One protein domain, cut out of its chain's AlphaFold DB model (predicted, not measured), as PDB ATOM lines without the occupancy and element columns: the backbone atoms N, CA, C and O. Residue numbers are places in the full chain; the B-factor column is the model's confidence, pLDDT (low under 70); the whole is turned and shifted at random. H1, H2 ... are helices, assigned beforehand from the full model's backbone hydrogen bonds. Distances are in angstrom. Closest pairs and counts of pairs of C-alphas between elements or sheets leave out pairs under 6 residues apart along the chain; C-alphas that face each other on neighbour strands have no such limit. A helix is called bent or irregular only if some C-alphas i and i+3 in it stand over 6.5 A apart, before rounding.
ATOM      1  N   ASN A   2     145.566  -5.943  42.116       82.19
ATOM      2  CA  ASN A   2     146.044  -5.668  43.482       82.19
ATOM      3  C   ASN A   2     146.368  -4.183  43.770       82.19
ATOM      4  O   ASN A   2     146.047  -3.686  44.839       82.19
ATOM      5  N   ILE A   3     146.934  -3.435  42.809       89.88
ATOM      6  CA  ILE A   3     147.296  -2.014  43.019       89.88
ATOM      7  C   ILE A   3     146.060  -1.151  43.310       89.88
ATOM      8  O   ILE A   3     146.093  -0.329  44.219       89.88
ATOM      9  N   PHE A   4     144.964  -1.364  42.576       90.69
ATOM     10  CA  PHE A   4     143.734  -0.599  42.775       90.69
ATOM     11  C   PHE A   4     143.106  -0.890  44.142       90.69
ATOM     12  O   PHE A   4     142.838   0.042  44.893       90.69
ATOM     13  N   ASN A   5     142.984  -2.168  44.514       91.88
ATOM     14  CA  ASN A   5     142.496  -2.568  45.839       91.88
ATOM     15  C   ASN A   5     143.359  -1.993  46.969       91.88
ATOM     16  O   ASN A   5     142.832  -1.493  47.958       91.88
ATOM     17  N   ASN A   6     144.684  -1.999  46.804       93.50
ATOM     18  CA  ASN A   6     145.594  -1.400  47.778       93.50
ATOM     19  C   ASN A   6     145.390   0.115  47.893       93.50
ATOM     20  O   ASN A   6     145.373   0.631  49.005       93.50
ATOM     21  N   SER A   7     145.168   0.802  46.769       94.25
ATOM     22  CA  SER A   7     144.900   2.249  46.744       94.25
ATOM     23  C   SER A   7     143.589   2.584  47.461       94.25
ATOM     24  O   SER A   7     143.538   3.526  48.247       94.25
ATOM     25  N   ILE A   8     142.540   1.777  47.248       93.25
ATOM     26  CA  ILE A   8     141.273   1.884  47.984       93.25
ATOM     27  C   ILE A   8     141.533   1.748  49.485       93.25
ATOM     28  O   ILE A   8     141.176   2.632  50.260       93.25
ATOM     29  N   ASN A   9     142.182   0.657  49.897       92.56
ATOM     30  CA  ASN A   9     142.414   0.369  51.308       92.56
ATOM     31  C   ASN A   9     143.227   1.468  51.995       92.56
ATOM     32  O   ASN A   9     142.865   1.887  53.090       92.56
ATOM     33  N   GLN A  10     144.278   1.960  51.342       93.62
ATOM     34  CA  GLN A  10     145.128   3.020  51.869       93.62
ATOM     35  C   GLN A  10     144.346   4.320  52.088       93.62
ATOM     36  O   GLN A  10     144.313   4.829  53.205       93.62
ATOM     37  N   ILE A  11     143.641   4.816  51.067       94.69
ATOM     38  CA  ILE A  11     142.884   6.070  51.190       94.69
ATOM     39  C   ILE A  11     141.769   5.955  52.229       94.69
ATOM     40  O   ILE A  11     141.531   6.898  52.983       94.69
ATOM     41  N   LEU A  12     141.102   4.802  52.316       90.88
ATOM     42  CA  LEU A  12     140.072   4.579  53.329       90.88
ATOM     43  C   LEU A  12     140.640   4.497  54.753       90.88
ATOM     44  O   LEU A  12     139.962   4.900  55.691       90.88
ATOM     45  N   LEU A  13     141.865   3.988  54.931       89.75
ATOM     46  CA  LEU A  13     142.557   4.020  56.224       89.75
ATOM     47  C   LEU A  13     142.964   5.445  56.618       89.75
ATOM     48  O   LEU A  13     142.873   5.794  57.790       89.75
ATOM     49  N   GLU A  14     143.377   6.268  55.656       90.81
ATOM     50  CA  GLU A  14     143.782   7.661  55.889       90.81
ATOM     51  C   GLU A  14     142.589   8.612  56.115       90.81
ATOM     52  O   GLU A  14     142.765   9.685  56.685       90.81
ATOM     53  N   ASN A  15     141.379   8.233  55.684       88.94
ATOM     54  CA  ASN A  15     140.173   9.078  55.705       88.94
ATOM     55  C   ASN A  15     138.988   8.380  56.402       88.94
ATOM     56  O   ASN A  15     137.854   8.418  55.912       88.94
ATOM     57  N   GLN A  16     139.243   7.703  57.528       80.88
ATOM     58  CA  GLN A  16     138.229   6.931  58.268       80.88
ATOM     59  C   GLN A  16     137.017   7.767  58.709       80.88
ATOM     60  O   GLN A  16     135.912   7.245  58.806       80.88
ATOM     61  N   ASP A  17     137.195   9.067  58.931       80.56
ATOM     62  CA  ASP A  17     136.158  10.019  59.343       80.56
ATOM     63  C   ASP A  17     135.181  10.411  58.213       80.56
ATOM     64  O   ASP A  17     134.153  11.060  58.446       80.56
ATOM     65  N   MET A  18     135.494  10.051  56.961       79.06
ATOM     66  CA  MET A  18     134.705  10.454  55.797       79.06
ATOM     67  C   MET A  18     133.544   9.513  55.454       79.06
ATOM     68  O   MET A  18     132.616   9.958  54.768       79.06
ATOM     69  N   LEU A  19     133.556   8.267  55.934       72.44
ATOM     70  CA  LEU A  19     132.478   7.287  55.750       72.44
ATOM     71  C   LEU A  19     131.813   6.976  57.100       72.44
ATOM     72  O   LEU A  19     132.492   6.866  58.114       72.44
ATOM     73  N   GLY A  20     130.478   6.874  57.113       66.50
ATOM     74  CA  GLY A  20     129.733   6.370  58.275       66.50
ATOM     75  C   GLY A  20     129.914   4.857  58.450       66.50
ATOM     76  O   GLY A  20     130.597   4.252  57.629       66.50
ATOM     77  N   GLU A  21     129.302   4.285  59.499       65.75
ATOM     78  CA  GLU A  21     129.368   2.867  59.935       65.75
ATOM     79  C   GLU A  21     129.697   1.839  58.837       65.75
ATOM     80  O   GLU A  21     129.213   1.951  57.713       65.75
ATOM     81  N   ASP A  22     130.449   0.791  59.198       62.56
ATOM     82  CA  ASP A  22     131.076  -0.209  58.314       62.56
ATOM     83  C   ASP A  22     130.223  -0.704  57.125       62.56
ATOM     84  O   ASP A  22     130.763  -0.926  56.039       62.56
ATOM     85  N   ILE A  23     128.896  -0.787  57.277       60.81
ATOM     86  CA  ILE A  23     127.946  -1.133  56.205       60.81
ATOM     87  C   ILE A  23     128.037  -0.150  55.015       60.81
ATOM     88  O   ILE A  23     128.054  -0.578  53.862       60.81
ATOM     89  N   GLN A  24     128.176   1.161  55.261       79.94
ATOM     90  CA  GLN A  24     128.349   2.170  54.200       79.94
ATOM     91  C   GLN A  24     129.714   2.063  53.514       79.94
ATOM     92  O   GLN A  24     129.843   2.362  52.325       79.94
ATOM     93  N   ARG A  25     130.749   1.645  54.250       84.12
ATOM     94  CA  ARG A  25     132.100   1.477  53.706       84.12
ATOM     95  C   ARG A  25     132.172   0.280  52.766       84.12
ATOM     96  O   ARG A  25     132.746   0.397  51.686       84.12
ATOM     97  N   GLU A  26     131.598  -0.849  53.161       86.69
ATOM     98  CA  GLU A  26     131.564  -2.048  52.325       86.69
ATOM     99  C   GLU A  26     130.759  -1.812  51.037       86.69
ATOM    100  O   GLU A  26     131.234  -2.126  49.942       86.69
ATOM    101  N   GLU A  27     129.592  -1.168  51.136       88.94
ATOM    102  CA  GLU A  27     128.774  -0.804  49.974       88.94
ATOM    103  C   GLU A  27     129.512   0.151  49.021       88.94
ATOM    104  O   GLU A  27     129.487  -0.045  47.800       88.94
ATOM    105  N   PHE A  28     130.236   1.136  49.565       90.12
ATOM    106  CA  PHE A  28     131.076   2.043  48.783       90.12
ATOM    107  C   PHE A  28     132.156   1.281  48.001       90.12
ATOM    108  O   PHE A  28     132.290   1.475  46.790       90.12
ATOM    109  N   ILE A  29     132.900   0.390  48.669       90.88
ATOM    110  CA  ILE A  29     133.973  -0.401  48.044       90.88
ATOM    111  C   ILE A  29     133.405  -1.300  46.945       90.88
ATOM    112  O   ILE A  29     133.917  -1.296  45.825       90.88
ATOM    113  N   ASN A  30     132.334  -2.040  47.236       91.25
ATOM    114  CA  ASN A  30     131.724  -2.957  46.277       91.25
ATOM    115  C   ASN A  30     131.209  -2.210  45.042       91.25
ATOM    116  O   ASN A  30     131.480  -2.612  43.909       91.25
ATOM    117  N   THR A  31     130.545  -1.071  45.245       91.62
ATOM    118  CA  THR A  31     130.101  -0.195  44.153       91.62
ATOM    119  C   THR A  31     131.274   0.274  43.294       91.62
ATOM    120  O   THR A  31     131.219   0.201  42.063       91.62
ATOM    121  N   LEU A  32     132.367   0.701  43.928       90.44
ATOM    122  CA  LEU A  32     133.561   1.180  43.237       90.44
ATOM    123  C   LEU A  32     134.249   0.079  42.414       90.44
ATOM    124  O   LEU A  32     134.658   0.318  41.278       90.44
ATOM    125  N   LEU A  33     134.354  -1.136  42.955       90.44
ATOM    126  CA  LEU A  33     134.944  -2.284  42.259       90.44
ATOM    127  C   LEU A  33     134.083  -2.753  41.082       90.44
ATOM    128  O   LEU A  33     134.617  -3.097  40.021       90.44
ATOM    129  N   ASN A  34     132.760  -2.710  41.238       89.44
ATOM    130  CA  ASN A  34     131.817  -3.016  40.165       89.44
ATOM    131  C   ASN A  34     131.932  -1.999  39.021       89.44
ATOM    132  O   ASN A  34     132.007  -2.389  37.856       89.44
ATOM    133  N   LEU A  35     132.035  -0.705  39.341       88.38
ATOM    134  CA  LEU A  35     132.311   0.350  38.360       88.38
ATOM    135  C   LEU A  35     133.643   0.120  37.639       88.38
ATOM    136  O   LEU A  35     133.686   0.150  36.410       88.38
ATOM    137  N   ALA A  36     134.712  -0.170  38.384       86.62
ATOM    138  CA  ALA A  36     136.046  -0.420  37.833       86.62
ATOM    139  C   ALA A  36     136.067  -1.575  36.822       86.62
ATOM    140  O   ALA A  36     136.809  -1.531  35.836       86.62
ATOM    141  N   SER A  37     135.261  -2.601  37.099       84.31
ATOM    142  CA  SER A  37     135.145  -3.827  36.307       84.31
ATOM    143  C   SER A  37     134.158  -3.701  35.148       84.31
ATOM    144  O   SER A  37     134.099  -4.585  34.295       84.31
ATOM    145  N   SER A  38     133.381  -2.618  35.101       83.62
ATOM    146  CA  SER A  38     132.434  -2.389  34.020       83.62
ATOM    147  C   SER A  38     133.143  -2.058  32.702       83.62
ATOM    148  O   SER A  38     134.286  -1.587  32.660       83.62
ATOM    149  N   HIS A  39     132.452  -2.358  31.605       78.56
ATOM    150  CA  HIS A  39     132.970  -2.181  30.257       78.56
ATOM    151  C   HIS A  39     133.172  -0.694  29.938       78.56
ATOM    152  O   HIS A  39     132.279   0.132  30.153       78.56
ATOM    153  N   SER A  40     134.334  -0.357  29.381       75.44
ATOM    154  CA  SER A  40     134.623   0.998  28.923       75.44
ATOM    155  C   SER A  40     133.846   1.322  27.646       75.44
ATOM    156  O   SER A  40     133.868   0.573  26.673       75.44
ATOM    157  N   PHE A  41     133.161   2.465  27.623       72.12
ATOM    158  CA  PHE A  41     132.475   2.933  26.409       72.12
ATOM    159  C   PHE A  41     133.450   3.523  25.385       72.12
ATOM    160  O   PHE A  41     133.162   3.518  24.193       72.12
ATOM    161  N   ILE A  42     134.597   4.020  25.847       76.25
ATOM    162  CA  ILE A  42     135.613   4.667  25.008       76.25
ATOM    163  C   ILE A  42     136.647   3.640  24.517       76.25
ATOM    164  O   ILE A  42     137.202   3.768  23.429       76.25
ATOM    165  N   MET A  43     136.907   2.601  25.309       73.06
ATOM    166  CA  MET A  43     137.953   1.602  25.112       73.06
ATOM    167  C   MET A  43     137.356   0.201  25.222       73.06
ATOM    168  O   MET A  43     137.550  -0.499  26.204       73.06
ATOM    169  N   THR A  44     136.643  -0.218  24.184       71.88
ATOM    170  CA  THR A  44     135.818  -1.439  24.167       71.88
ATOM    171  C   THR A  44     136.535  -2.742  24.536       71.88
ATOM    172  O   THR A  44     135.908  -3.691  24.988       71.88
ATOM    173  N   THR A  45     137.854  -2.827  24.368       71.94
ATOM    174  CA  THR A  45     138.642  -4.012  24.751       71.94
ATOM    175  C   THR A  45     139.115  -3.988  26.207       71.94
ATOM    176  O   THR A  45     139.768  -4.925  26.665       71.94
ATOM    177  N   GLU A  46     138.828  -2.913  26.938       72.81
ATOM    178  CA  GLU A  46     139.391  -2.607  28.245       72.81
ATOM    179  C   GLU A  46     138.295  -2.181  29.248       72.81
ATOM    180  O   GLU A  46     137.198  -1.762  28.888       72.81
ATOM    181  N   GLY A  47     138.565  -2.330  30.548       76.81
ATOM    182  CA  GLY A  47     137.656  -1.861  31.603       76.81
ATOM    183  C   GLY A  47     137.821  -0.365  31.873       76.81
ATOM    184  O   GLY A  47     138.871   0.211  31.573       76.81
ATOM    185  N   ILE A  48     136.823   0.254  32.510       78.06
ATOM    186  CA  ILE A  48     136.847   1.690  32.839       78.06
ATOM    187  C   ILE A  48     138.100   2.081  33.650       78.06
ATOM    188  O   ILE A  48     138.639   3.171  33.476       78.06
ATOM    189  N   ILE A  49     138.639   1.194  34.492       80.62
ATOM    190  CA  ILE A  49     139.867   1.476  35.256       80.62
ATOM    191  C   ILE A  49     141.083   1.829  34.374       80.62
ATOM    192  O   ILE A  49     141.977   2.554  34.810       80.62
ATOM    193  N   ARG A  50     141.129   1.358  33.121       79.12
ATOM    194  CA  ARG A  50     142.200   1.702  32.172       79.12
ATOM    195  C   ARG A  50     142.005   3.058  31.497       79.12
ATOM    196  O   ARG A  50     142.980   3.623  31.014       79.12
ATOM    197  N   GLU A  51     140.793   3.607  31.495       83.19
ATOM    198  CA  GLU A  51     140.558   4.993  31.071       83.19
ATOM    199  C   GLU A  51     141.316   5.954  32.001       83.19
ATOM    200  O   GLU A  51     142.031   6.848  31.542       83.19
ATOM    201  N   VAL A  52     141.261   5.688  33.311       81.56
ATOM    202  CA  VAL A  52     141.873   6.519  34.359       81.56
ATOM    203  C   VAL A  52     143.379   6.671  34.149       81.56
ATOM    204  O   VAL A  52     143.916   7.772  34.241       81.56
ATOM    205  N   THR A  53     144.074   5.589  33.793       81.50
ATOM    206  CA  THR A  53     145.529   5.620  33.561       81.50
ATOM    207  C   THR A  53     145.924   6.412  32.314       81.50
ATOM    208  O   THR A  53     147.081   6.803  32.176       81.50
ATOM    209  N   ARG A  54     144.965   6.690  31.423       79.62
ATOM    210  CA  ARG A  54     145.121   7.557  30.247       79.62
ATOM    211  C   ARG A  54     144.649   8.992  30.502       79.62
ATOM    212  O   ARG A  54     144.594   9.782  29.565       79.62
ATOM    213  N   GLY A  55     144.307   9.330  31.748       79.38
ATOM    214  CA  GLY A  55     143.768  10.639  32.116       79.38
ATOM    215  C   GLY A  55     142.316  10.848  31.682       79.38
ATOM    216  O   GLY A  55     141.850  11.984  31.646       79.38
ATOM    217  N   LEU A  56     141.600   9.774  31.340       81.12
ATOM    218  CA  LEU A  56     140.186   9.816  30.993       81.12
ATOM    219  C   LEU A  56     139.369   9.453  32.238       81.12
ATOM    220  O   LEU A  56     139.463   8.340  32.754       81.12
ATOM    221  N   ILE A  57     138.574  10.400  32.737       71.75
ATOM    222  CA  ILE A  57     137.666  10.159  33.861       71.75
ATOM    223  C   ILE A  57     136.267   9.932  33.306       71.75
ATOM    224  O   ILE A  57     135.673  10.823  32.702       71.75
ATOM    225  N   ASN A  58     135.731   8.738  33.542       76.94
ATOM    226  CA  ASN A  58     134.340   8.439  33.241       76.94
ATOM    227  C   ASN A  58     133.417   9.197  34.203       76.94
ATOM    228  O   ASN A  58     133.563   9.071  35.420       76.94
ATOM    229  N   GLU A  59     132.432   9.926  33.678       80.06
ATOM    230  CA  GLU A  59     131.462  10.651  34.508       80.06
ATOM    231  C   GLU A  59     130.719   9.715  35.474       80.06
ATOM    232  O   GLU A  59     130.422  10.112  36.603       80.06
ATOM    233  N   LYS A  60     130.532   8.440  35.091       81.69
ATOM    234  CA  LYS A  60     129.910   7.415  35.940       81.69
ATOM    235  C   LYS A  60     130.589   7.271  37.298       81.69
ATOM    236  O   LYS A  60     129.900   7.072  38.292       81.69
ATOM    237  N   TRP A  61     131.914   7.434  37.377       82.56
ATOM    238  CA  TRP A  61     132.628   7.377  38.658       82.56
ATOM    239  C   TRP A  61     132.147   8.421  39.651       82.56
ATOM    240  O   TRP A  61     132.168   8.164  40.845       82.56
ATOM    241  N   ILE A  62     131.760   9.604  39.177       82.44
ATOM    242  CA  ILE A  62     131.364  10.719  40.037       82.44
ATOM    243  C   ILE A  62     129.846  10.756  40.198       82.44
ATOM    244  O   ILE A  62     129.358  11.063  41.286       82.44
ATOM    245  N   SER A  63     129.093  10.414  39.149       86.88
ATOM    246  CA  SER A  63     127.631  10.431  39.170       86.88
ATOM    247  C   SER A  63     127.028   9.302  40.007       86.88
ATOM    248  O   SER A  63     125.925   9.470  40.515       86.88
ATOM    249  N   THR A  64     127.720   8.166  40.170       89.25
ATOM    250  CA  THR A  64     127.236   7.050  41.003       89.25
ATOM    251  C   THR A  64     127.214   7.387  42.495       89.25
ATOM    252  O   THR A  64     126.391   6.843  43.226       89.25
ATOM    253  N   PHE A  65     128.062   8.308  42.957       88.69
ATOM    254  CA  PHE A  65     128.091   8.718  44.360       88.69
ATOM    255  C   PHE A  65     127.376  10.056  44.537       88.69
ATOM    256  O   PHE A  65     127.663  11.033  43.843       88.69
ATOM    257  N   ASN A  66     126.448  10.130  45.487       83.19
ATOM    258  CA  ASN A  66     125.620  11.323  45.689       83.19
ATOM    259  C   ASN A  66     126.219  12.281  46.721       83.19
ATOM    260  O   ASN A  66     126.010  13.494  46.635       83.19
ATOM    261  N   LYS A  67     126.990  11.768  47.687       88.38
ATOM    262  CA  LYS A  67     127.563  12.597  48.749       88.38
ATOM    263  C   LYS A  67     128.871  13.236  48.289       88.38
ATOM    264  O   LYS A  67     129.739  12.586  47.710       88.38
ATOM    265  N   SER A  68     129.062  14.510  48.637       87.81
ATOM    266  CA  SER A  68     130.306  15.241  48.348       87.81
ATOM    267  C   SER A  68     131.548  14.535  48.919       87.81
ATOM    268  O   SER A  68     132.572  14.455  48.242       87.81
ATOM    269  N   LYS A  69     131.437  13.949  50.122       88.31
ATOM    270  CA  LYS A  69     132.516  13.174  50.754       88.31
ATOM    271  C   LYS A  69     132.898  11.928  49.945       88.31
ATOM    272  O   LYS A  69     134.076  11.726  49.681       88.31
ATOM    273  N   GLU A  70     131.919  11.146  49.493       88.69
ATOM    274  CA  GLU A  70     132.153   9.944  48.674       88.69
ATOM    275  C   GLU A  70     132.838  10.309  47.353       88.69
ATOM    276  O   GLU A  70     133.855   9.720  47.001       88.69
ATOM    277  N   ARG A  71     132.360  11.354  46.661       89.38
ATOM    278  CA  ARG A  71     133.003  11.850  45.430       89.38
ATOM    279  C   ARG A  71     134.457  12.258  45.664       89.38
ATOM    280  O   ARG A  71     135.321  11.951  44.846       89.38
ATOM    281  N   LYS A  72     134.738  12.929  46.785       90.94
ATOM    282  CA  LYS A  72     136.106  13.302  47.167       90.94
ATOM    283  C   LYS A  72     136.978  12.066  47.397       90.94
ATOM    284  O   LYS A  72     138.100  12.036  46.901       90.94
ATOM    285  N   LEU A  73     136.463  11.046  48.084       91.81
ATOM    286  CA  LEU A  73     137.173   9.781  48.294       91.81
ATOM    287  C   LEU A  73     137.491   9.075  46.977       91.81
ATOM    288  O   LEU A  73     138.621   8.638  46.791       91.81
ATOM    289  N   VAL A  74     136.542   9.021  46.038       91.56
ATOM    290  CA  VAL A  74     136.784   8.450  44.702       91.56
ATOM    291  C   VAL A  74     137.954   9.152  44.020       91.56
ATOM    292  O   VAL A  74     138.872   8.487  43.550       91.56
ATOM    293  N   LEU A  75     137.971  10.488  44.008       90.75
ATOM    294  CA  LEU A  75     139.068  11.247  43.400       90.75
ATOM    295  C   LEU A  75     140.420  10.959  44.069       90.75
ATOM    296  O   LEU A  75     141.414  10.783  43.368       90.75
ATOM    297  N   LEU A  76     140.455  10.869  45.402       93.25
ATOM    298  CA  LEU A  76     141.668  10.515  46.146       93.25
ATOM    299  C   LEU A  76     142.161   9.106  45.791       93.25
ATOM    300  O   LEU A  76     143.341   8.931  45.503       93.25
ATOM    301  N   ILE A  77     141.256   8.124  45.731       92.94
ATOM    302  CA  ILE A  77     141.569   6.738  45.352       92.94
ATOM    303  C   ILE A  77     142.113   6.667  43.926       92.94
ATOM    304  O   ILE A  77     143.113   5.993  43.684       92.94
ATOM    305  N   LEU A  78     141.469   7.344  42.970       91.12
ATOM    306  CA  LEU A  78     141.907   7.341  41.575       91.12
ATOM    307  C   LEU A  78     143.278   8.010  41.416       91.12
ATOM    308  O   LEU A  78     144.113   7.515  40.661       91.12
ATOM    309  N   ASN A  79     143.530   9.093  42.154       91.62
ATOM    310  CA  ASN A  79     144.828   9.756  42.160       91.62
ATOM    311  C   ASN A  79     145.922   8.852  42.747       91.62
ATOM    312  O   ASN A  79     146.981   8.698  42.142       91.62
ATOM    313  N   GLU A  80     145.651   8.201  43.883       94.12
ATOM    314  CA  GLU A  80     146.600   7.265  44.490       94.12
ATOM    315  C   GLU A  80     146.867   6.067  43.579       94.12
ATOM    316  O   GLU A  80     148.016   5.688  43.367       94.12
ATOM    317  N   TYR A  81     145.833   5.536  42.927       92.62
ATOM    318  CA  TYR A  81     145.978   4.458  41.958       92.62
ATOM    319  C   TYR A  81     146.923   4.814  40.803       92.62
ATOM    320  O   TYR A  81     147.809   4.024  40.460       92.62
ATOM    321  N   VAL A  82     146.766   6.002  40.211       91.06
ATOM    322  CA  VAL A  82     147.652   6.476  39.136       91.06
ATOM    323  C   VAL A  82     149.073   6.687  39.657       91.06
ATOM    324  O   VAL A  82     150.029   6.273  38.996       91.06
ATOM    325  N   ASN A  83     149.228   7.261  40.851       92.38
ATOM    326  CA  ASN A  83     150.534   7.442  41.483       92.38
ATOM    327  C   ASN A  83     151.245   6.109  41.722       92.38
ATOM    328  O   ASN A  83     152.435   5.984  41.431       92.38
ATOM    329  N   GLU A  84     150.531   5.098  42.208       93.00
ATOM    330  CA  GLU A  84     151.094   3.779  42.467       93.00
ATOM    331  C   GLU A  84     151.482   3.053  41.178       93.00
ATOM    332  O   GLU A  84     152.531   2.412  41.134       93.00
ATOM    333  N   ILE A  85     150.711   3.203  40.097       91.19
ATOM    334  CA  ILE A  85     151.129   2.726  38.770       91.19
ATOM    335  C   ILE A  85     152.398   3.439  38.310       91.19
ATOM    336  O   ILE A  85     153.326   2.789  37.822       91.19
ATOM    337  N   HIS A  86     152.448   4.763  38.455       90.25
ATOM    338  CA  HIS A  86     153.603   5.541  38.037       90.25
ATOM    339  C   HIS A  86     154.867   5.069  38.767       90.25
ATOM    340  O   HIS A  86     155.856   4.725  38.120       90.25
ATOM    341  N   LYS A  87     154.805   4.955  40.099       91.31
ATOM    342  CA  LYS A  87     155.930   4.517  40.932       91.31
ATOM    343  C   LYS A  87     156.357   3.075  40.650       91.31
ATOM    344  O   LYS A  87     157.548   2.820  40.513       91.31
ATOM    345  N   LYS A  88     155.403   2.139  40.589       90.25
ATOM    346  CA  LYS A  88     155.689   0.693  40.560       90.25
ATOM    347  C   LYS A  88     155.884   0.115  39.169       90.25
ATOM    348  O   LYS A  88     156.396  -0.984  39.059       90.25
ATOM    349  N   ILE A  89     155.400   0.786  38.126       89.50
ATOM    350  CA  ILE A  89     155.422   0.239  36.765       89.50
ATOM    351  C   ILE A  89     156.119   1.207  35.822       89.50
ATOM    352  O   ILE A  89     157.039   0.816  35.112       89.50
ATOM    353  N   TRP A  90     155.679   2.466  35.763       91.62
ATOM    354  CA  TRP A  90     156.194   3.380  34.741       91.62
ATOM    355  C   TRP A  90     157.661   3.730  34.972       91.62
ATOM    356  O   TRP A  90     158.436   3.637  34.028       91.62
ATOM    357  N   ILE A  91     158.055   4.073  36.203       91.19
ATOM    358  CA  ILE A  91     159.453   4.408  36.517       91.19
ATOM    359  C   ILE A  91     160.383   3.240  36.176       91.19
ATOM    360  O   ILE A  91     161.383   3.443  35.491       91.19
ATOM    361  N   GLU A  92     160.036   2.024  36.602       91.25
ATOM    362  CA  GLU A  92     160.831   0.825  36.326       91.25
ATOM    363  C   GLU A  92     160.982   0.592  34.817       91.25
ATOM    364  O   GLU A  92     162.103   0.551  34.315       91.25
ATOM    365  N   ARG A  93     159.876   0.590  34.062       92.25
ATOM    366  CA  ARG A  93     159.918   0.412  32.599       92.25
ATOM    367  C   ARG A  93     160.673   1.522  31.878       92.25
ATOM    368  O   ARG A  93     161.331   1.268  30.868       92.25
ATOM    369  N   CYS A  94     160.567   2.762  32.354       91.50
ATOM    370  CA  CYS A  94     161.331   3.880  31.811       91.50
ATOM    371  C   CYS A  94     162.829   3.668  32.030       91.50
ATOM    372  O   CYS A  94     163.601   3.864  31.096       91.50
ATOM    373  N   ASN A  95     163.231   3.230  33.223       93.19
ATOM    374  CA  ASN A  95     164.627   2.938  33.531       93.19
ATOM    375  C   ASN A  95     165.157   1.769  32.689       93.19
ATOM    376  O   ASN A  95     166.214   1.904  32.080       93.19
ATOM    377  N   GLU A  96     164.401   0.674  32.568       93.75
ATOM    378  CA  GLU A  96     164.742  -0.451  31.684       93.75
ATOM    379  C   GLU A  96     164.937   0.006  30.236       93.75
ATOM    380  O   GLU A  96     165.926  -0.336  29.592       93.75
ATOM    381  N   THR A  97     164.017   0.830  29.730       92.56
ATOM    382  CA  THR A  97     164.096   1.366  28.366       92.56
ATOM    383  C   THR A  97     165.337   2.237  28.186       92.56
ATOM    384  O   THR A  97     166.019   2.113  27.175       92.56
ATOM    385  N   ILE A  98     165.666   3.084  29.167       90.69
ATOM    386  CA  ILE A  98     166.876   3.917  29.134       90.69
ATOM    387  C   ILE A  98     168.137   3.048  29.062       90.69
ATOM    388  O   ILE A  98     169.053   3.371  28.306       90.69
ATOM    389  N   GLU A  99     168.203   1.954  29.820       93.94
ATOM    390  CA  GLU A  99     169.352   1.045  29.775       93.94
ATOM    391  C   GLU A  99     169.443   0.290  28.442       93.94
ATOM    392  O   GLU A  99     170.527   0.200  27.864       93.94
ATOM    393  N   LEU A 100     168.316  -0.171  27.892       93.69
ATOM    394  CA  LEU A 100     168.271  -0.786  26.559       93.69
ATOM    395  C   LEU A 100     168.730   0.186  25.466       93.69
ATOM    396  O   LEU A 100     169.533  -0.172  24.608       93.69
ATOM    397  N   GLU A 101     168.268   1.435  25.512       92.00
ATOM    398  CA  GLU A 101     168.694   2.478  24.580       92.00
ATOM    399  C   GLU A 101     170.208   2.716  24.659       92.00
ATOM    400  O   GLU A 101     170.864   2.770  23.620       92.00
ATOM    401  N   LYS A 102     170.789   2.779  25.867       91.75
ATOM    402  CA  LYS A 102     172.247   2.901  26.045       91.75
ATOM    403  C   LYS A 102     173.004   1.724  25.431       91.75
ATOM    404  O   LYS A 102     174.013   1.947  24.767       91.75
ATOM    405  N   GLN A 103     172.525   0.491  25.619       93.75
ATOM    406  CA  GLN A 103     173.128  -0.705  25.012       93.75
ATOM    407  C   GLN A 103     173.083  -0.662  23.479       93.75
ATOM    408  O   GLN A 103     174.003  -1.139  22.821       93.75
ATOM    409  N   MET A 104     172.049  -0.041  22.906       92.06
ATOM    410  CA  MET A 104     171.917   0.191  21.464       92.06
ATOM    411  C   MET A 104     172.692   1.425  20.968       92.06
ATOM    412  O   MET A 104     172.594   1.779  19.794       92.06
ATOM    413  N   GLY A 105     173.441   2.106  21.841       90.31
ATOM    414  CA  GLY A 105     174.162   3.334  21.509       90.31
ATOM    415  C   GLY A 105     173.252   4.546  21.275       90.31
ATOM    416  O   GLY A 105     173.685   5.523  20.670       90.31
ATOM    417  N   ILE A 106     171.995   4.500  21.726       85.69
ATOM    418  CA  ILE A 106     171.020   5.587  21.610       85.69
ATOM    419  C   ILE A 106     171.124   6.475  22.851       85.69
ATOM    420  O   ILE A 106     170.566   6.193  23.912       85.69
ATOM    421  N   PHE A 107     171.806   7.604  22.697       84.50
ATOM    422  CA  PHE A 107     171.995   8.592  23.756       84.50
ATOM    423  C   PHE A 107     171.135   9.848  23.527       84.50
ATOM    424  O   PHE A 107     170.564  10.062  22.453       84.50
ATOM    425  N   LYS A 108     170.975  10.679  24.568       75.81
ATOM    426  CA  LYS A 108     170.081  11.862  24.574       75.81
ATOM    427  C   LYS A 108     170.351  12.841  23.424       75.81
ATOM    428  O   LYS A 108     169.428  13.499  22.957       75.81
ATOM    429  N   ASP A 109     171.604  12.952  23.022       72.62
ATOM    430  CA  ASP A 109     172.150  13.763  21.935       72.62
ATOM    431  C   ASP A 109     171.743  13.268  20.541       72.62
ATOM    432  O   ASP A 109     171.578  14.083  19.636       72.62
ATOM    433  N   ILE A 110     171.488  11.967  20.388       72.94
ATOM    434  CA  ILE A 110     171.025  11.351  19.135       72.94
ATOM    435  C   ILE A 110     169.496  11.456  19.004       72.94
ATOM    436  O   ILE A 110     168.939  11.444  17.903       72.94
ATOM    437  N   LYS A 111     168.780  11.603  20.126       77.31
ATOM    438  CA  LYS A 111     167.319  11.746  20.127       77.31
ATOM    439  C   LYS A 111     166.895  13.103  19.567       77.31
ATOM    440  O   LYS A 111     167.414  14.157  19.933       77.31
TER     441      LYS A 111
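Overview. This is residues 2 to 111 of the 127 residues of an uncharacterized protein of Rhizophagus irregularis (UniProt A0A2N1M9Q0). A loose head of helices H1 to H4 gathers about the first arm, H5a, of one long bent helix, H5, whose residues 89 to 97 and 99 to 103 stick out. The printed part, 110 residues with five named helices, H1 to H5 in order, is all helix. It is loose, radius of gyration of the C-alphas 17.8 A, spanning 59 by 31 by 21 A.

Along the chain. Find C-alpha 2 at (146.044, -5.668, 43.482); H1, residues 2 to 14, runs 18.3 A. Next come H2, residues 22 to 37, 22.7 A; H3, 48 to 53; H4, 60 to 63. H5, residues 68 to 103, was assigned as one helix by its hydrogen bonds but is bent, C-alphas 88 and 91 being 6.7 A apart. Arm H5a, 68 to 88, runs 30.3 A; H5b, 91 to 103, runs 18.6 A to (173.128, -0.705, 25.012).

Arrangement. At H5a, see H1 touch it at a steep tilt of 49 degrees, C-alphas Ser 7 and Tyr 81 closest at 5.4 A. H2, with residues 35 to 37 alone, touches H3, C-alphas Ala 36 and Ile 49 closest at 5.0 A. H4 only just touches H5a's residues 71 to 74, with 3 pairs of C-alphas within 8 A, Ile 62 and Arg 71 closest at 5.7 A. In H1, H2, H5a and H5b each O i to N i+4 pair is within hydrogen-bond range; H3 has 0 of 2, and 1 of 3 O i to N i+3; H4 is too short.

Size, cuts and confidence. C-alphas Glu 21 and Gly 105 are farthest apart, 59.0 A. The printed part has no cut and no long link; look for pLDDT under 70 at residues 20 to 23.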